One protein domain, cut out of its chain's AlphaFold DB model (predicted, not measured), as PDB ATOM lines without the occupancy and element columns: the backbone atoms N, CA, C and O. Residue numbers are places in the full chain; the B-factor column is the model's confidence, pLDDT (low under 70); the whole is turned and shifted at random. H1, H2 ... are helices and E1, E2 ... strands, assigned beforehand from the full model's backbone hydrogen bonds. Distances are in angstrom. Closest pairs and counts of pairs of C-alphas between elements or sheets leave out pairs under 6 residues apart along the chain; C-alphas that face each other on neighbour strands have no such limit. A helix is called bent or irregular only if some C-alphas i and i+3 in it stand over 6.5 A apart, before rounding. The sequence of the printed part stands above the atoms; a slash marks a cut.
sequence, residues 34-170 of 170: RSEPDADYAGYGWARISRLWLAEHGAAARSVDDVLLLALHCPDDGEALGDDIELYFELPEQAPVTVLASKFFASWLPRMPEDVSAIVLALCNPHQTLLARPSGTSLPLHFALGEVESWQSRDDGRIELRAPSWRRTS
ATOM      1  N   ARG A  34      89.657 131.664 127.056       76.31
ATOM      2  CA  ARG A  34      91.067 131.710 127.478       76.31
ATOM      3  C   ARG A  34      91.958 131.009 126.456       76.31
ATOM      4  O   ARG A  34      91.553 130.009 125.861       76.31
ATOM      5  N   SER A  35      93.155 131.547 126.229       77.75
ATOM      6  CA  SER A  35      94.165 130.939 125.351       77.75
ATOM      7  C   SER A  35      95.065 129.941 126.078       77.75
ATOM      8  O   SER A  35      95.631 129.069 125.427       77.75
ATOM      9  N   GLU A  36      95.178 130.058 127.402       81.38
ATOM     10  CA  GLU A  36      96.055 129.252 128.258       81.38
ATOM     11  C   GLU A  36      95.325 128.869 129.561       81.38
ATOM     12  O   GLU A  36      94.374 129.564 129.943       81.38
ATOM     13  N   PRO A  37      95.716 127.766 130.230       79.94
ATOM     14  CA  PRO A  37      95.232 127.432 131.565       79.94
ATOM     15  C   PRO A  37      95.598 128.514 132.588       79.94
ATOM     16  O   PRO A  37      96.628 129.170 132.479       79.94
ATOM     17  N   ASP A  38      94.744 128.682 133.592       80.44
ATOM     18  CA  ASP A  38      94.990 129.573 134.726       80.44
ATOM     19  C   ASP A  38      95.618 128.769 135.869       80.44
ATOM     20  O   ASP A  38      94.911 128.013 136.542       80.44
ATOM     21  N   ALA A  39      96.936 128.900 136.036       75.88
ATOM     22  CA  ALA A  39      97.709 128.181 137.050       75.88
ATOM     23  C   ALA A  39      97.408 128.654 138.485       75.88
ATOM     24  O   ALA A  39      97.597 127.892 139.430       75.88
ATOM     25  N   ASP A  40      96.881 129.872 138.649       77.81
ATOM     26  CA  ASP A  40      96.571 130.455 139.959       77.81
ATOM     27  C   ASP A  40      95.135 130.129 140.416       77.81
ATOM     28  O   ASP A  40      94.700 130.515 141.506       77.81
ATOM     29  N   TYR A  41      94.357 129.416 139.594       82.44
ATOM     30  CA  TYR A  41      92.988 129.056 139.942       82.44
ATOM     31  C   TYR A  41      92.947 127.998 141.056       82.44
ATOM     32  O   TYR A  41      93.072 126.796 140.822       82.44
ATOM     33  N   ALA A  42      92.659 128.448 142.277       81.94
ATOM     34  CA  ALA A  42      92.521 127.603 143.468       81.94
ATOM     35  C   ALA A  42      91.069 127.155 143.758       81.94
ATOM     36  O   ALA A  42      90.733 126.750 144.875       81.94
ATOM     37  N   GLY A  43      90.160 127.264 142.784       88.62
ATOM     38  CA  GLY A  43      88.757 126.931 143.005       88.62
ATOM     39  C   GLY A  43      88.528 125.428 143.171       88.62
ATOM     40  O   GLY A  43      88.974 124.618 142.365       88.62
ATOM     41  N   TYR A  44      87.757 125.062 144.192       95.25
ATOM     42  CA  TYR A  44      87.431 123.675 144.521       95.25
ATOM     43  C   TYR A  44      85.918 123.419 144.494       95.25
ATOM     44  O   TYR A  44      85.096 124.343 144.445       95.25
ATOM     45  N   GLY A  45      85.547 122.140 144.500       97.19
ATOM     46  CA  GLY A  45      84.162 121.670 144.510       97.19
ATOM     47  C   GLY A  45      84.001 120.368 143.735       97.19
ATOM     48  O   GLY A  45      84.979 119.714 143.366       97.19
ATOM     49  N   TRP A  46      82.757 120.001 143.454       98.25
ATOM     50  CA  TRP A  46      82.457 118.803 142.678       98.25
ATOM     51  C   TRP A  46      81.395 119.046 141.610       98.25
ATOM     52  O   TRP A  46      80.625 120.003 141.679       98.25
ATOM     53  N   ALA A  47      81.367 118.184 140.599       98.12
ATOM     54  CA  ALA A  47      80.358 118.201 139.548       98.12
ATOM     55  C   ALA A  47      80.097 116.787 139.025       98.12
ATOM     56  O   ALA A  47      80.993 115.942 139.005       98.12
ATOM     57  N   ARG A  48      78.877 116.545 138.542       97.56
ATOM     58  CA  ARG A  48      78.559 115.358 137.739       97.56
ATOM     59  C   ARG A  48      78.750 115.665 136.262       97.56
ATOM     60  O   ARG A  48      78.316 116.712 135.782       97.56
ATOM     61  N   ILE A  49      79.376 114.744 135.539       96.62
ATOM     62  CA  ILE A  49      79.663 114.884 134.111       96.62
ATOM     63  C   ILE A  49      79.317 113.572 133.419       96.62
ATOM     64  O   ILE A  49      79.847 112.528 133.775       96.62
ATOM     65  N   SER A  50      78.467 113.610 132.396       96.44
ATOM     66  CA  SER A  50      78.078 112.398 131.658       96.44
ATOM     67  C   SER A  50      79.245 111.757 130.906       96.44
ATOM     68  O   SER A  50      79.278 110.545 130.736       96.44
ATOM     69  N   ARG A  51      80.194 112.567 130.427       97.50
ATOM     70  CA  ARG A  51      81.406 112.104 129.749       97.50
ATOM     71  C   ARG A  51      82.542 113.103 129.917       97.50
ATOM     72  O   ARG A  51      82.377 114.284 129.619       97.50
ATOM     73  N   LEU A  52      83.697 112.607 130.344       97.88
ATOM     74  CA  LEU A  52      84.934 113.363 130.506       97.88
ATOM     75  C   LEU A  52      86.060 112.686 129.728       97.88
ATOM     76  O   LEU A  52      86.152 111.459 129.711       97.88
ATOM     77  N   TRP A  53      86.936 113.467 129.103       97.75
ATOM     78  CA  TRP A  53      88.074 112.932 128.365       97.75
ATOM     79  C   TRP A  53      89.359 113.173 129.137       97.75
ATOM     80  O   TRP A  53      89.647 114.293 129.540       97.75
ATOM     81  N   LEU A  54      90.125 112.109 129.343       97.62
ATOM     82  CA  LEU A  54      91.415 112.137 130.015       97.62
ATOM     83  C   LEU A  54      92.496 111.952 128.958       97.62
ATOM     84  O   LEU A  54      92.575 110.894 128.326       97.62
ATOM     85  N   ALA A  55      93.299 112.987 128.754       96.19
ATOM     86  CA  ALA A  55      94.422 112.973 127.835       96.19
ATOM     87  C   ALA A  55      95.734 112.890 128.617       96.19
ATOM     88  O   ALA A  55      95.940 113.597 129.605       96.19
ATOM     89  N   GLU A  56      96.610 112.004 128.163       94.44
ATOM     90  CA  GLU A  56      97.978 111.856 128.648       94.44
ATOM     91  C   GLU A  56      98.930 112.391 127.576       94.44
ATOM     92  O   GLU A  56      98.667 112.234 126.379       94.44
ATOM     93  N   HIS A  57     100.020 113.044 127.977       85.12
ATOM     94  CA  HIS A  57     100.988 113.587 127.023       85.12
ATOM     95  C   HIS A  57     101.513 112.498 126.077       85.12
ATOM     96  O   HIS A  57     102.075 111.491 126.498       85.12
ATOM     97  N   GLY A  58     101.327 112.714 124.772       82.44
ATOM     98  CA  GLY A  58     101.749 111.774 123.730       82.44
ATOM     99  C   GLY A  58     100.814 110.577 123.508       82.44
ATOM    100  O   GLY A  58     101.137 109.721 122.685       82.44
ATOM    101  N   ALA A  59      99.661 110.515 124.179       87.56
ATOM    102  CA  ALA A  59      98.666 109.460 124.000       87.56
ATOM    103  C   ALA A  59      97.318 110.012 123.517       87.56
ATOM    104  O   ALA A  59      96.977 111.179 123.710       87.56
ATOM    105  N   ALA A  60      96.521 109.147 122.887       88.88
ATOM    106  CA  ALA A  60      95.146 109.484 122.546       88.88
ATOM    107  C   ALA A  60      94.305 109.653 123.820       88.88
ATOM    108  O   ALA A  60      94.408 108.852 124.752       88.88
ATOM    109  N   ALA A  61      93.444 110.673 123.840       93.56
ATOM    110  CA  ALA A  61      92.512 110.876 124.940       93.56
ATOM    111  C   ALA A  61      91.539 109.692 125.052       93.56
ATOM    112  O   ALA A  61      91.008 109.207 124.050       93.56
ATOM    113  N   ARG A  62      91.268 109.256 126.284       96.06
ATOM    114  CA  ARG A  62      90.264 108.225 126.587       96.06
ATOM    115  C   ARG A  62      89.073 108.840 127.306       96.06
ATOM    116  O   ARG A  62      89.255 109.703 128.162       96.06
ATOM    117  N   SER A  63      87.866 108.383 126.998       97.00
ATOM    118  CA  SER A  63      86.664 108.825 127.702       97.00
ATOM    119  C   SER A  63      86.447 108.049 129.002       97.00
ATOM    120  O   SER A  63      86.818 106.879 129.126       97.00
ATOM    121  N   VAL A  64      85.815 108.713 129.962       97.62
ATOM    122  CA  VAL A  64      85.221 108.140 131.167       97.62
ATOM    123  C   VAL A  64      83.789 108.659 131.229       97.62
ATOM    124  O   VAL A  64      83.573 109.868 131.153       97.62
ATOM    125  N   ASP A  65      82.831 107.744 131.317       97.81
ATOM    126  CA  ASP A  65      81.403 108.061 131.328       97.81
ATOM    127  C   ASP A  65      80.878 108.090 132.772       97.81
ATOM    128  O   ASP A  65      81.461 107.452 133.650       97.81
ATOM    129  N   ASP A  66      79.806 108.851 133.005       97.50
ATOM    130  CA  ASP A  66      79.124 109.024 134.296       97.50
ATOM    131  C   ASP A  66      80.100 109.301 135.451       97.50
ATOM    132  O   ASP A  66      80.329 108.479 136.335       97.50
ATOM    133  N   VAL A  67      80.734 110.469 135.408       97.94
ATOM    134  CA  VAL A  67      81.845 110.860 136.274       97.94
ATOM    135  C   VAL A  67      81.373 111.753 137.415       97.94
ATOM    136  O   VAL A  67      80.714 112.770 137.190       97.94
ATOM    137  N   LEU A  68      81.822 111.433 138.629       97.88
ATOM    138  CA  LEU A  68      81.946 112.401 139.716       97.88
ATOM    139  C   LEU A  68      83.317 113.081 139.618       97.88
ATOM    140  O   LEU A  68      84.346 112.480 139.931       97.88
ATOM    141  N   LEU A  69      83.336 114.331 139.162       98.12
ATOM    142  CA  LEU A  69      84.540 115.151 139.099       98.12
ATOM    143  C   LEU A  69      84.737 115.859 140.439       98.12
ATOM    144  O   LEU A  69      83.846 116.585 140.878       98.12
ATOM    145  N   LEU A  70      85.912 115.702 141.044       97.56
ATOM    146  CA  LEU A  70      86.339 116.448 142.225       97.56
ATOM    147  C   LEU A  70      87.476 117.390 141.819       97.56
ATOM    148  O   LEU A  70      88.550 116.917 141.450       97.56
ATOM    149  N   ALA A  71      87.246 118.702 141.876       97.06
ATOM    150  CA  ALA A  71      88.308 119.690 141.701       97.06
ATOM    151  C   ALA A  71      88.893 120.035 143.071       97.06
ATOM    152  O   ALA A  71      88.170 120.474 143.972       97.06
ATOM    153  N   LEU A  72      90.188 119.776 143.231       95.00
ATOM    154  CA  LEU A  72      90.921 119.885 144.485       95.00
ATOM    155  C   LEU A  72      92.259 120.574 144.230       95.00
ATOM    156  O   LEU A  72      92.833 120.440 143.152       95.00
ATOM    157  N   HIS A  73      92.772 121.264 145.240       91.88
ATOM    158  CA  HIS A  73      94.073 121.913 145.179       91.88
ATOM    159  C   HIS A  73      95.019 121.298 146.210       91.88
ATOM    160  O   HIS A  73      94.590 120.915 147.302       91.88
ATOM    161  N   CYS A  74      96.297 121.215 145.855       89.31
ATOM    162  CA  CYS A  74      97.381 120.766 146.718       89.31
ATOM    163  C   CYS A  74      98.403 121.898 146.818       89.31
ATOM    164  O   CYS A  74      98.662 122.528 145.796       89.31
ATOM    165  N   PRO A  75      98.979 122.152 148.003       86.94
ATOM    166  CA  PRO A  75     100.030 123.149 148.133       86.94
ATOM    167  C   PRO A  75     101.283 122.700 147.368       86.94
ATOM    168  O   PRO A  75     101.684 121.537 147.457       86.94
ATOM    169  N   ASP A  76     101.911 123.622 146.639       79.56
ATOM    170  CA  ASP A  76     103.118 123.342 145.844       79.56
ATOM    171  C   ASP A  76     104.334 122.966 146.709       79.56
ATOM    172  O   ASP A  76     105.218 122.227 146.269       79.56
ATOM    173  N   ASP A  77     104.381 123.468 147.944       80.19
ATOM    174  CA  ASP A  77     105.442 123.260 148.935       80.19
ATOM    175  C   ASP A  77     105.040 122.297 150.067       80.19
ATOM    176  O   ASP A  77     105.682 122.272 151.121       80.19
ATOM    177  N   GLY A  78     103.992 121.496 149.840       76.19
ATOM    178  CA  GLY A  78     103.514 120.489 150.785       76.19
ATOM    179  C   GLY A  78     104.554 119.420 151.138       76.19
ATOM    180  O   GLY A  78     105.589 119.248 150.484       76.19
ATOM    181  N   GLU A  79     104.281 118.663 152.202       82.44
ATOM    182  CA  GLU A  79     105.111 117.504 152.530       82.44
ATOM    183  C   GLU A  79     104.864 116.367 151.523       82.44
ATOM    184  O   GLU A  79     103.725 115.989 151.233       82.44
ATOM    185  N   ALA A  80     105.942 115.763 151.020       84.19
ATOM    186  CA  ALA A  80     105.853 114.571 150.188       84.19
ATOM    187  C   ALA A  80     105.462 113.353 151.043       84.19
ATOM    188  O   ALA A  80     106.307 112.684 151.640       84.19
ATOM    189  N   LEU A  81     104.166 113.056 151.083       85.44
ATOM    190  CA  LEU A  81     103.625 111.864 151.728       85.44
ATOM    191  C   LEU A  81     103.696 110.664 150.765       85.44
ATOM    192  O   LEU A  81     103.569 110.811 149.550       85.44
ATOM    193  N   GLY A  82     103.926 109.464 151.304       82.81
ATOM    194  CA  GLY A  82     104.183 108.267 150.492       82.81
ATOM    195  C   GLY A  82     102.981 107.773 149.676       82.81
ATOM    196  O   GLY A  82     103.156 107.358 148.531       82.81
ATOM    197  N   ASP A  83     101.780 107.803 150.256       86.31
ATOM    198  CA  ASP A  83     100.541 107.261 149.674       86.31
ATOM    199  C   ASP A  83      99.306 108.167 149.867       86.31
ATOM    200  O   ASP A  83      98.162 107.745 149.665       86.31
ATOM    201  N   ASP A  84      99.539 109.427 150.241       91.44
ATOM    202  CA  ASP A  84      98.517 110.443 150.499       91.44
ATOM    203  C   ASP A  84      98.998 111.807 149.990       91.44
ATOM    204  O   ASP A  84     100.148 111.961 149.595       91.44
ATOM    205  N   ILE A  85      98.131 112.811 149.984       92.12
ATOM    206  CA  ILE A  85      98.514 114.188 149.658       92.12
ATOM    207  C   ILE A  85      97.788 115.157 150.574       92.12
ATOM    208  O   ILE A  85      96.684 114.894 151.056       92.12
ATOM    209  N   GLU A  86      98.407 116.305 150.783       94.19
ATOM    210  CA  GLU A  86      97.773 117.431 151.441       94.19
ATOM    211  C   GLU A  86      96.863 118.173 150.457       94.19
ATOM    212  O   GLU A  86      97.255 118.503 149.342       94.19
ATOM    213  N   LEU A  87      95.624 118.416 150.871       94.56
ATOM    214  CA  LEU A  87      94.650 119.229 150.157       94.56
ATOM    215  C   LEU A  87      94.522 120.574 150.854       94.56
ATOM    216  O   LEU A  87      94.325 120.622 152.070       94.56
ATOM    217  N   TYR A  88      94.576 121.646 150.079       93.62
ATOM    218  CA  TYR A  88      94.508 123.015 150.565       93.62
ATOM    219  C   TYR A  88      93.161 123.652 150.217       93.62
ATOM    220  O   TYR A  88      92.682 123.557 149.087       93.62
ATOM    221  N   PHE A  89      92.549 124.310 151.203       93.50
ATOM    222  CA  PHE A  89      91.259 124.979 151.063       93.50
ATOM    223  C   PHE A  89      91.354 126.433 151.521       93.50
ATOM    224  O   PHE A  89      91.497 126.713 152.714       93.50
ATOM    225  N   GLU A  90      91.190 127.362 150.579       92.06
ATOM    226  CA  GLU A  90      90.991 128.777 150.893       92.06
ATOM    227  C   GLU A  90      89.588 129.015 151.449       92.06
ATOM    228  O   GLU A  90      88.587 128.605 150.854       92.06
ATOM    229  N   LEU A  91      89.500 129.696 152.592       91.06
ATOM    230  CA  LEU A  91      88.240 129.998 153.266       91.06
ATOM    231  C   LEU A  91      88.015 131.523 153.274       91.06
ATOM    232  O   LEU A  91      88.872 132.244 153.775       91.06
ATOM    233  N   PRO A  92      86.862 132.045 152.807       84.06
ATOM    234  CA  PRO A  92      86.639 133.492 152.647       84.06
ATOM    235  C   PRO A  92      86.800 134.360 153.908       84.06
ATOM    236  O   PRO A  92      86.906 135.579 153.808       84.06
ATOM    237  N   GLU A  93      86.754 133.764 155.104       84.56
ATOM    238  CA  GLU A  93      86.701 134.488 156.387       84.56
ATOM    239  C   GLU A  93      87.533 133.821 157.493       84.56
ATOM    240  O   GLU A  93      87.366 134.122 158.675       84.56
ATOM    241  N   GLN A  94      88.397 132.873 157.130       89.75
ATOM    242  CA  GLN A  94      89.225 132.101 158.056       89.75
ATOM    243  C   GLN A  94      90.596 131.864 157.431       89.75
ATOM    244  O   GLN A  94      90.759 131.987 156.220       89.75
ATOM    245  N   ALA A  95      91.579 131.513 158.261       90.31
ATOM    246  CA  ALA A  95      92.848 131.038 157.733       90.31
ATOM    247  C   ALA A  95      92.598 129.820 156.820       90.31
ATOM    248  O   ALA A  95      91.734 128.997 157.153       90.31
ATOM    249  N   PRO A  96      93.324 129.702 155.698       91.75
ATOM    250  CA  PRO A  96      93.297 128.502 154.883       91.75
ATOM    251  C   PRO A  96      93.617 127.267 155.719       91.75
ATOM    252  O   PRO A  96      94.339 127.343 156.719       91.75
ATOM    253  N   VAL A  97      93.067 126.129 155.314       93.50
ATOM    254  CA  VAL A  97      93.274 124.864 156.018       93.50
ATOM    255  C   VAL A  97      93.826 123.811 155.077       93.50
ATOM    256  O   VAL A  97      93.402 123.703 153.928       93.50
ATOM    257  N   THR A  98      94.733 123.005 155.617       94.19
ATOM    258  CA  THR A  98      95.290 121.836 154.948       94.19
ATOM    259  C   THR A  98      94.741 120.574 155.597       94.19
ATOM    260  O   THR A  98      94.666 120.473 156.825       94.19
ATOM    261  N   VAL A  99      94.321 119.607 154.785       94.94
ATOM    262  CA  VAL A  99      93.810 118.313 155.250       94.94
ATOM    263  C   VAL A  99      94.357 117.190 154.381       94.94
ATOM    264  O   VAL A  99      94.533 117.359 153.183       94.94
ATOM    265  N   LEU A 100      94.568 116.013 154.959       94.62
ATOM    266  CA  LEU A 100      94.941 114.830 154.183       94.62
ATOM    267  C   LEU A 100      93.808 114.412 153.238       94.62
ATOM    268  O   LEU A 100      92.647 114.334 153.665       94.62
ATOM    269  N   ALA A 101      94.139 114.072 151.992       94.56
ATOM    270  CA  ALA A 101      93.171 113.629 150.995       94.56
ATOM    271  C   ALA A 101      92.419 112.379 151.458       94.56
ATOM    272  O   ALA A 101      91.191 112.328 151.363       94.56
ATOM    273  N   SER A 102      93.107 111.415 152.078       94.06
ATOM    274  CA  SER A 102      92.458 110.234 152.666       94.06
ATOM    275  C   SER A 102      91.358 110.588 153.679       94.06
ATOM    276  O   SER A 102      90.268 110.004 153.659       94.06
ATOM    277  N   LYS A 103      91.602 111.579 154.548       95.62
ATOM    278  CA  LYS A 103      90.639 112.048 155.561       95.62
ATOM    279  C   LYS A 103      89.511 112.852 154.936       95.62
ATOM    280  O   LYS A 103      88.359 112.710 155.352       95.62
ATOM    281  N   PHE A 104      89.832 113.665 153.935       96.19
ATOM    282  CA  PHE A 104      88.845 114.381 153.145       96.19
ATOM    283  C   PHE A 104      87.873 113.409 152.472       96.19
ATOM    284  O   PHE A 104      86.668 113.497 152.712       96.19
ATOM    285  N   PHE A 105      88.379 112.427 151.725       95.62
ATOM    286  CA  PHE A 105      87.552 111.458 151.011       95.62
ATOM    287  C   PHE A 105      86.705 110.596 151.948       95.62
ATOM    288  O   PHE A 105      85.518 110.412 151.686       95.62
ATOM    289  N   ALA A 106      87.265 110.134 153.070       95.06
ATOM    290  CA  ALA A 106      86.508 109.376 154.069       95.06
ATOM    291  C   ALA A 106      85.325 110.172 154.652       95.06
ATOM    292  O   ALA A 106      84.310 109.591 155.031       95.06
ATOM    293  N   SER A 107      85.447 111.501 154.723       95.62
ATOM    294  CA  SER A 107      84.364 112.378 155.169       95.62
ATOM    295  C   SER A 107      83.379 112.689 154.037       95.62
ATOM    296  O   SER A 107      82.168 112.650 154.242       95.62
ATOM    297  N   TRP A 108      83.865 113.008 152.842       95.94
ATOM    298  CA  TRP A 108      83.030 113.587 151.792       95.94
ATOM    299  C   TRP A 108      82.403 112.578 150.842       95.94
ATOM    300  O   TRP A 108      81.253 112.780 150.467       95.94
ATOM    301  N   LEU A 109      83.086 111.487 150.485       94.12
ATOM    302  CA  LEU A 109      82.548 110.530 149.511       94.12
ATOM    303  C   LEU A 109      81.191 109.928 149.918       94.12
ATOM    304  O   LEU A 109      80.314 109.900 149.062       94.12
ATOM    305  N   PRO A 110      80.932 109.565 151.194       93.25
ATOM    306  CA  PRO A 110      79.608 109.078 151.610       93.25
ATOM    307  C   PRO A 110      78.467 110.107 151.495       93.25
ATOM    308  O   PRO A 110      77.315 109.784 151.763       93.25
ATOM    309  N   ARG A 111      78.782 111.373 151.190       92.75
ATOM    310  CA  ARG A 111      77.824 112.479 151.023       92.75
ATOM    311  C   ARG A 111      77.617 112.853 149.552       92.75
ATOM    312  O   ARG A 111      76.858 113.778 149.272       92.75
ATOM    313  N   MET A 112      78.328 112.191 148.641       92.25
ATOM    314  CA  MET A 112      78.314 112.472 147.209       92.25
ATOM    315  C   MET A 112      77.335 111.551 146.476       92.25
ATOM    316  O   MET A 112      76.977 110.498 147.002       92.25
ATOM    317  N   PRO A 113      76.910 111.920 145.257       91.06
ATOM    318  CA  PRO A 113      76.131 111.029 144.408       91.06
ATOM    319  C   PRO A 113      76.864 109.702 144.155       91.06
ATOM    320  O   PRO A 113      78.053 109.694 143.831       91.06
ATOM    321  N   GLU A 114      76.142 108.589 144.297       86.81
ATOM    322  CA  GLU A 114      76.652 107.230 144.056       86.81
ATOM    323  C   GLU A 114      76.225 106.675 142.685       86.81
ATOM    324  O   GLU A 114      76.720 105.637 142.254       86.81
ATOM    325  N   ASP A 115      75.328 107.366 141.976       92.69
ATOM    326  CA  ASP A 115      74.834 107.030 140.636       92.69
ATOM    327  C   ASP A 115      75.826 107.438 139.531       92.69
ATOM    328  O   ASP A 115      75.469 108.040 138.521       92.69
ATOM    329  N   VAL A 116      77.099 107.108 139.741       95.75
ATOM    330  CA  VAL A 116      78.227 107.401 138.851       95.75
ATOM    331  C   VAL A 116      79.078 106.146 138.655       95.75
ATOM    332  O   VAL A 116      79.118 105.255 139.500       95.75
ATOM    333  N   SER A 117      79.789 106.074 137.536       96.06
ATOM    334  CA  SER A 117      80.648 104.939 137.184       96.06
ATOM    335  C   SER A 117      82.103 105.121 137.629       96.06
ATOM    336  O   SER A 117      82.839 104.137 137.728       96.06
ATOM    337  N   ALA A 118      82.544 106.357 137.885       96.81
ATOM    338  CA  ALA A 118      83.917 106.654 138.288       96.81
ATOM    339  C   ALA A 118      84.048 107.991 139.027       96.81
ATOM    340  O   ALA A 118      83.241 108.904 138.849       96.81
ATOM    341  N   ILE A 119      85.129 108.125 139.795       97.19
ATOM    342  CA  ILE A 119      85.564 109.393 140.381       97.19
ATOM    343  C   ILE A 119      86.790 109.868 139.603       97.19
ATOM    344  O   ILE A 119      87.723 109.094 139.386       97.19
ATOM    345  N   VAL A 120      86.811 111.130 139.189       97.69
ATOM    346  CA  VAL A 120      87.980 111.755 138.561       97.69
ATOM    347  C   VAL A 120      88.406 112.937 139.411       97.69
ATOM    348  O   VAL A 120      87.587 113.787 139.748       97.69
ATOM    349  N   LEU A 121      89.689 113.000 139.742       97.06
ATOM    350  CA  LEU A 121      90.265 114.141 140.425       97.06
ATOM    351  C   LEU A 121      90.899 115.100 139.408       97.06
ATOM    352  O   LEU A 121      91.810 114.714 138.674       97.06
ATOM    353  N   ALA A 122      90.429 116.345 139.388       95.81
ATOM    354  CA  ALA A 122      91.151 117.469 138.805       95.81
ATOM    355  C   ALA A 122      91.971 118.114 139.923       95.81
ATOM    356  O   ALA A 122      91.449 118.916 140.694       95.81
ATOM    357  N   LEU A 123      93.226 117.685 140.052       92.12
ATOM    358  CA  LEU A 123      94.168 118.198 141.041       92.12
ATOM    359  C   LEU A 123      95.560 118.339 140.436       92.12
ATOM    360  O   LEU A 123      95.904 117.600 139.515       92.12
ATOM    361  N   CYS A 124      96.382 119.201 141.026       85.75
ATOM    362  CA  CYS A 124      97.825 119.128 140.848       85.75
ATOM    363  C   CYS A 124      98.412 118.134 141.859       85.75
ATOM    364  O   CYS A 124      98.085 118.185 143.041       85.75
ATOM    365  N   ASN A 125      99.262 117.215 141.399       85.56
ATOM    366  CA  ASN A 125     100.001 116.287 142.255       85.56
ATOM    367  C   ASN A 125     101.508 116.581 142.152       85.56
ATOM    368  O   ASN A 125     102.209 115.898 141.389       85.56
ATOM    369  N   PRO A 126     102.007 117.604 142.875       80.81
ATOM    370  CA  PRO A 126     103.372 118.110 142.709       80.81
ATOM    371  C   PRO A 126     104.441 117.070 143.076       80.81
ATOM    372  O   PRO A 126     105.516 117.040 142.477       80.81
ATOM    373  N   HIS A 127     104.136 116.155 143.999       87.38
ATOM    374  CA  HIS A 127     105.071 115.120 144.453       87.38
ATOM    375  C   HIS A 127     104.967 113.798 143.682       87.38
ATOM    376  O   HIS A 127     105.654 112.838 144.022       87.38
ATOM    377  N   GLN A 128     104.134 113.735 142.633       90.25
ATOM    378  CA  GLN A 128     103.868 112.508 141.871       90.25
ATOM    379  C   GLN A 128     103.425 111.333 142.764       90.25
ATOM    380  O   GLN A 128     103.740 110.170 142.495       90.25
ATOM    381  N   THR A 129     102.678 111.629 143.827       90.69
ATOM    382  CA  THR A 129     102.263 110.635 144.813       90.69
ATOM    383  C   THR A 129     101.223 109.678 144.239       90.69
ATOM    384  O   THR A 129     100.262 110.080 143.579       90.69
ATOM    385  N   LEU A 130     101.391 108.385 144.511       92.44
ATOM    386  CA  LEU A 130     100.373 107.383 144.217       92.44
ATOM    387  C   LEU A 130      99.316 107.399 145.316       92.44
ATOM    388  O   LEU A 130      99.611 107.085 146.462       92.44
ATOM    389  N   LEU A 131      98.075 107.717 144.957       90.75
ATOM    390  CA  LEU A 131      96.973 107.698 145.910       90.75
ATOM    391  C   LEU A 131      96.436 106.282 146.104       90.75
ATOM    392  O   LEU A 131      96.132 105.569 145.140       90.75
ATOM    393  N   ALA A 132      96.260 105.894 147.366       87.50
ATOM    394  CA  ALA A 132      95.473 104.723 147.710       87.50
ATOM    395  C   ALA A 132      93.991 104.936 147.351       87.50
ATOM    396  O   ALA A 132      93.476 106.057 147.343       87.50
ATOM    397  N   ARG A 133      93.266 103.840 147.090       87.50
ATOM    398  CA  ARG A 133      91.812 103.916 146.908       87.50
ATOM    399  C   ARG A 133      91.161 104.393 148.214       87.50
ATOM    400  O   ARG A 133      91.385 103.751 149.244       87.50
ATOM    401  N   PRO A 134      90.322 105.444 148.196       88.31
ATOM    402  CA  PRO A 134      89.655 105.913 149.399       88.31
ATOM    403  C   PRO A 134      88.767 104.838 150.027       88.31
ATOM    404  O   PRO A 134      88.021 104.138 149.338       88.31
ATOM    405  N   SER A 135      88.803 104.727 151.353       84.31
ATOM    406  CA  SER A 135      87.845 103.900 152.086       84.31
ATOM    407  C   SER A 135      86.430 104.461 151.927       84.31
ATOM    408  O   SER A 135      86.238 105.669 152.038       84.31
ATOM    409  N   GLY A 136      85.438 103.588 151.744       82.12
ATOM    410  CA  GLY A 136      84.031 103.991 151.628       82.12
ATOM    411  C   GLY A 136      83.519 104.113 150.194       82.12
ATOM    412  O   GLY A 136      82.361 104.454 150.004       82.12
ATOM    413  N   THR A 137      84.337 103.785 149.192       87.94
ATOM    414  CA  THR A 137      83.873 103.608 147.813       87.94
ATOM    415  C   THR A 137      84.543 102.404 147.151       87.94
ATOM    416  O   THR A 137      85.689 102.058 147.452       87.94
ATOM    417  N   SER A 138      83.813 101.745 146.255       89.88
ATOM    418  CA  SER A 138      84.342 100.751 145.315       89.88
ATOM    419  C   SER A 138      84.538 101.328 143.911       89.88
ATOM    420  O   SER A 138      84.999 100.614 143.021       89.88
ATOM    421  N   LEU A 139      84.186 102.601 143.702       92.88
ATOM    422  CA  LEU A 139      84.319 103.252 142.410       92.88
ATOM    423  C   LEU A 139      85.799 103.411 142.043       92.88
ATOM    424  O   LEU A 139      86.631 103.702 142.909       92.88
ATOM    425  N   PRO A 140      86.148 103.254 140.757       94.75
ATOM    426  CA  PRO A 140      87.493 103.542 140.298       94.75
ATOM    427  C   PRO A 140      87.800 105.032 140.463       94.75
ATOM    428  O   PRO A 140      87.042 105.886 139.996       94.75
ATOM    429  N   LEU A 141      88.941 105.332 141.085       95.31
ATOM    430  CA  LEU A 141      89.462 106.686 141.225       95.31
ATOM    431  C   LEU A 141      90.509 106.946 140.144       95.31
ATOM    432  O   LEU A 141      91.542 106.276 140.107       95.31
ATOM    433  N   HIS A 142      90.256 107.924 139.283       97.00
ATOM    434  CA  HIS A 142      91.217 108.450 138.324       97.00
ATOM    435  C   HIS A 142      91.901 109.691 138.889       97.00
ATOM    436  O   HIS A 142      91.234 110.638 139.296       97.00
ATOM    437  N   PHE A 143      93.228 109.698 138.867       96.12
ATOM    438  CA  PHE A 143      94.041 110.815 139.338       96.12
ATOM    439  C   PHE A 143      95.290 110.950 138.472       96.12
ATOM    440  O   PHE A 143      95.708 109.985 137.824       96.12
ATOM    441  N   ALA A 144      95.868 112.144 138.436       94.75
ATOM    442  CA  ALA A 144      97.076 112.421 137.676       94.75
ATOM    443  C   ALA A 144      98.344 112.316 138.534       94.75
ATOM    444  O   ALA A 144      98.323 112.529 139.749       94.75
ATOM    445  N   LEU A 145      99.462 112.001 137.877       93.38
ATOM    446  CA  LEU A 145     100.808 112.258 138.383       93.38
ATOM    447  C   LEU A 145     101.320 113.529 137.700       93.38
ATOM    448  O   LEU A 145     101.641 113.502 136.511       93.38
ATOM    449  N   GLY A 146     101.362 114.630 138.448       90.44
ATOM    450  CA  GLY A 146     101.612 115.975 137.933       90.44
ATOM    451  C   GLY A 146     100.349 116.834 137.841       90.44
ATOM    452  O   GLY A 146      99.298 116.484 138.380       90.44
ATOM    453  N   GLU A 147     100.495 117.982 137.189       90.25
ATOM    454  CA  GLU A 147      99.447 118.988 137.021       90.25
ATOM    455  C   GLU A 147      98.327 118.510 136.087       90.25
ATOM    456  O   GLU A 147      98.576 117.799 135.106       90.25
ATOM    457  N   VAL A 148      97.089 118.901 136.403       93.31
ATOM    458  CA  VAL A 148      95.920 118.685 135.548       93.31
ATOM    459  C   VAL A 148      95.475 120.011 134.954       93.31
ATOM    460  O   VAL A 148      94.993 120.887 135.665       93.31
ATOM    461  N   GLU A 149      95.529 120.106 133.632       93.00
ATOM    462  CA  GLU A 149      94.976 121.229 132.885       93.00
ATOM    463  C   GLU A 149      93.575 120.898 132.370       93.00
ATOM    464  O   GLU A 149      93.329 119.813 131.833       93.00
ATOM    465  N   SER A 150      92.656 121.856 132.458       93.56
ATOM    466  CA  SER A 150      91.302 121.736 131.921       93.56
ATOM    467  C   SER A 150      91.150 122.464 130.585       93.56
ATOM    468  O   SER A 150      91.558 123.615 130.418       93.56
ATOM    469  N   TRP A 151      90.490 121.816 129.630       92.38
ATOM    470  CA  TRP A 151      90.225 122.371 128.307       92.38
ATOM    471  C   TRP A 151      88.780 122.107 127.888       92.38
ATOM    472  O   TRP A 151      88.212 121.056 128.188       92.38
ATOM    473  N   GLN A 152      88.204 123.053 127.146       92.69
ATOM    474  CA  GLN A 152      86.959 122.846 126.418       92.69
ATOM    475  C   GLN A 152      87.223 122.930 124.916       92.69
ATOM    476  O   GLN A 152      87.779 123.907 124.418       92.69
ATOM    477  N   SER A 153      86.818 121.895 124.189       88.56
ATOM    478  CA  SER A 153      86.849 121.883 122.731       88.56
ATOM    479  C   SER A 153      85.870 122.911 122.164       88.56
ATOM    480  O   SER A 153      84.703 122.950 122.559       88.56
ATOM    481  N   ARG A 154      86.337 123.719 121.207       84.44
ATOM    482  CA  ARG A 154      85.506 124.717 120.513       84.44
ATOM    483  C   ARG A 154      84.506 124.086 119.541       84.44
ATOM    484  O   ARG A 154      83.481 124.699 119.266       84.44
ATOM    485  N   ASP A 155      84.801 122.888 119.040       86.25
ATOM    486  CA  ASP A 155      84.021 122.259 117.969       86.25
ATOM    487  C   ASP A 155      82.765 121.556 118.501       86.25
ATOM    488  O   ASP A 155      81.687 121.660 117.920       86.25
ATOM    489  N   ASP A 156      82.904 120.833 119.612       89.25
ATOM    490  CA  ASP A 156      81.871 119.948 120.169       89.25
ATOM    491  C   ASP A 156      81.580 120.204 121.659       89.25
ATOM    492  O   ASP A 156      80.760 119.509 122.258       89.25
ATOM    493  N   GLY A 157      82.236 121.193 122.279       89.75
ATOM    494  CA  GLY A 157      82.049 121.527 123.693       89.75
ATOM    495  C   GLY A 157      82.609 120.485 124.665       89.75
ATOM    496  O   GLY A 157      82.364 120.593 125.869       89.75
ATOM    497  N   ARG A 158      83.352 119.487 124.162       93.75
ATOM    498  CA  ARG A 158      83.985 118.427 124.952       93.75
ATOM    499  C   ARG A 158      84.853 118.998 126.067       93.75
ATOM    500  O   ARG A 158      85.718 119.827 125.801       93.75
ATOM    501  N   ILE A 159      84.690 118.465 127.275       95.94
ATOM    502  CA  ILE A 159      85.565 118.754 128.415       95.94
ATOM    503  C   ILE A 159      86.691 117.724 128.450       95.94
ATOM    504  O   ILE A 159      86.450 116.515 128.481       95.94
ATOM    505  N   GLU A 160      87.925 118.205 128.450       95.31
ATOM    506  CA  GLU A 160      89.136 117.393 128.438       95.31
ATOM    507  C   GLU A 160      90.046 117.811 129.597       95.31
ATOM    508  O   GLU A 160      90.304 118.997 129.789       95.31
ATOM    509  N   LEU A 161      90.524 116.835 130.367       95.81
ATOM    510  CA  LEU A 161      91.573 117.022 131.362       95.81
ATOM    511  C   LEU A 161      92.875 116.438 130.823       95.81
ATOM    512  O   LEU A 161      92.931 115.258 130.459       95.81
ATOM    513  N   ARG A 162      93.922 117.258 130.778       95.06
ATOM    514  CA  ARG A 162      95.257 116.870 130.321       95.06
ATOM    515  C   ARG A 162      96.185 116.752 131.511       95.06
ATOM    516  O   ARG A 162      96.144 117.593 132.396       95.06
ATOM    517  N   ALA A 163      97.004 115.713 131.516       95.12
ATOM    518  CA  ALA A 163      98.031 115.532 132.529       95.12
ATOM    519  C   ALA A 163      99.245 114.787 131.954       95.12
ATOM    520  O   ALA A 163      99.107 114.082 130.945       95.12
ATOM    521  N   PRO A 164     100.420 114.857 132.607       94.75
ATOM    522  CA  PRO A 164     101.590 114.086 132.198       94.75
ATOM    523  C   PRO A 164     101.351 112.578 132.225       94.75
ATOM    524  O   PRO A 164     101.810 111.882 131.327       94.75
ATOM    525  N   SER A 165     100.640 112.075 133.242       94.56
ATOM    526  CA  SER A 165     100.235 110.672 133.310       94.56
ATOM    527  C   SER A 165      98.985 110.471 134.152       94.56
ATOM    528  O   SER A 165      98.863 111.039 135.237       94.56
ATOM    529  N   TRP A 166      98.078 109.611 133.686       96.12
ATOM    530  CA  TRP A 166      96.893 109.215 134.443       96.12
ATOM    531  C   TRP A 166      97.102 107.869 135.135       96.12
ATOM    532  O   TRP A 166      97.659 106.910 134.588       96.12
ATOM    533  N   ARG A 167      96.587 107.771 136.356       95.38
ATOM    534  CA  ARG A 167      96.498 106.543 137.142       95.38
ATOM    535  C   ARG A 167      95.044 106.243 137.468       95.38
ATOM    536  O   ARG A 167      94.154 107.086 137.341       95.38
ATOM    537  N   ARG A 168      94.801 104.985 137.816       95.00
ATOM    538  CA  ARG A 168      93.492 104.484 138.214       95.00
ATOM    539  C   ARG A 168      93.683 103.515 139.367       95.00
ATOM    540  O   ARG A 168      94.462 102.575 139.229       95.00
ATOM    541  N   THR A 169      92.949 103.702 140.455       91.12
ATOM    542  CA  THR A 169      92.854 102.672 141.492       91.12
ATOM    543  C   THR A 169      91.888 101.575 141.041       91.12
ATOM    544  O   THR A 169      90.807 101.870 140.521       91.12
ATOM    545  N   SER A 170      92.274 100.316 141.235       72.31
ATOM    546  CA  SER A 170      91.415  99.139 141.038       72.31
ATOM    547  C   SER A 170      90.503  98.869 142.227       72.31
ATOM    548  O   SER A 170      90.908  99.168 143.373       72.31
TER     549      SER A 170
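AT A GLANCE: This is residues 34 to 170 of the 170 residues of an uncharacterized protein of Myxococcales bacterium 68-20 (UniProt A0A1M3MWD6). One seven-stranded sheet is curled like part of a barrel and folded back on itself, with E7 and E8 facing E2, E5, E6 and E9 and with E1 as the hinge. A small hairpin, E3 and E4, and the short helix H1 lie beside it at one end of the longest axis. The printed part has 137 residues, with one named helix and nine named strands in the order E1, E2, E3, E4, H1, E5, E6, E7, E8, E9; the class is mostly strand, though under half of the residues are in named elements. The large sheet runs E7, E8, E1, E2, E5, E6, E9 and is mixed. The whole is compact and rounded, with a radius of gyration of the C-alphas of 14.6 A and spans of 41 by 34 by 30 A.

IN THESE COORDINATES: E1, residues 45 to 56, starts at C-alpha 45 (84.162, 121.670, 144.510), is 23.2 A long and bends by 103 degrees at residue 48. E2, residues 62 to 71, is 19.1 A long and bends by 100 degrees at residue 66. E3 is residues 86 to 89 and E4 residues 97 to 100. H1, residues 101 to 111, is 15.4 A long and irregular, but only just: C-alphas 107 and 110 are 6.8 A apart. Then come E5, residues 118 to 122, E6, residues 141 to 145, E7, residues 149 to 152, E8, residues 159 to 163, and E9, residues 165 to 168, which ends at C-alpha 168 (93.492, 104.484, 138.214).

HOW THE PARTS SIT: In the strongly twisted large sheet, the hairpin E1 and E2 is antiparallel, with N 49 and O 67 at 2.9 A. E2 and E5 are parallel, with N 120 and O 68 at 2.9 A. E5 and E6 are parallel, with N 142 and O 119 at 2.8 A. E6 is staggered, pairing with E5 over residues 141 to 142 and antiparallel with E9 over 142 to 145, where N 145 and O 165 are 2.9 A apart. On the other side of E1, E8 is parallel to it, with N 161 and O 53 at 2.8 A, and forms a hairpin with E7, with N 151 and O 160 at 2.8 A. Between the leaves, the closest C-alphas of E6 and E8, Ala 144 and Ala 163, are 6.1 A apart. In the hairpin E3 and E4, N 87 and O 99 are 2.8 A apart. H1 is not on the large sheet; its closest C-alpha to E3 is Ala 101, 5.9 A from that of Leu 87. In H1, 5 of 7 O i to N i+4 pairs are within hydrogen-bond range.

THE WHOLE: The C-alphas farthest apart, Ala 60 and Glu 93, are 42.9 A from each other. The printed part has no cut. The links E2 to E3 and E5 to E6 are long, with 14 and 18 residues. The mean pLDDT of the printed part is 91.2, and no printed residue is under 70.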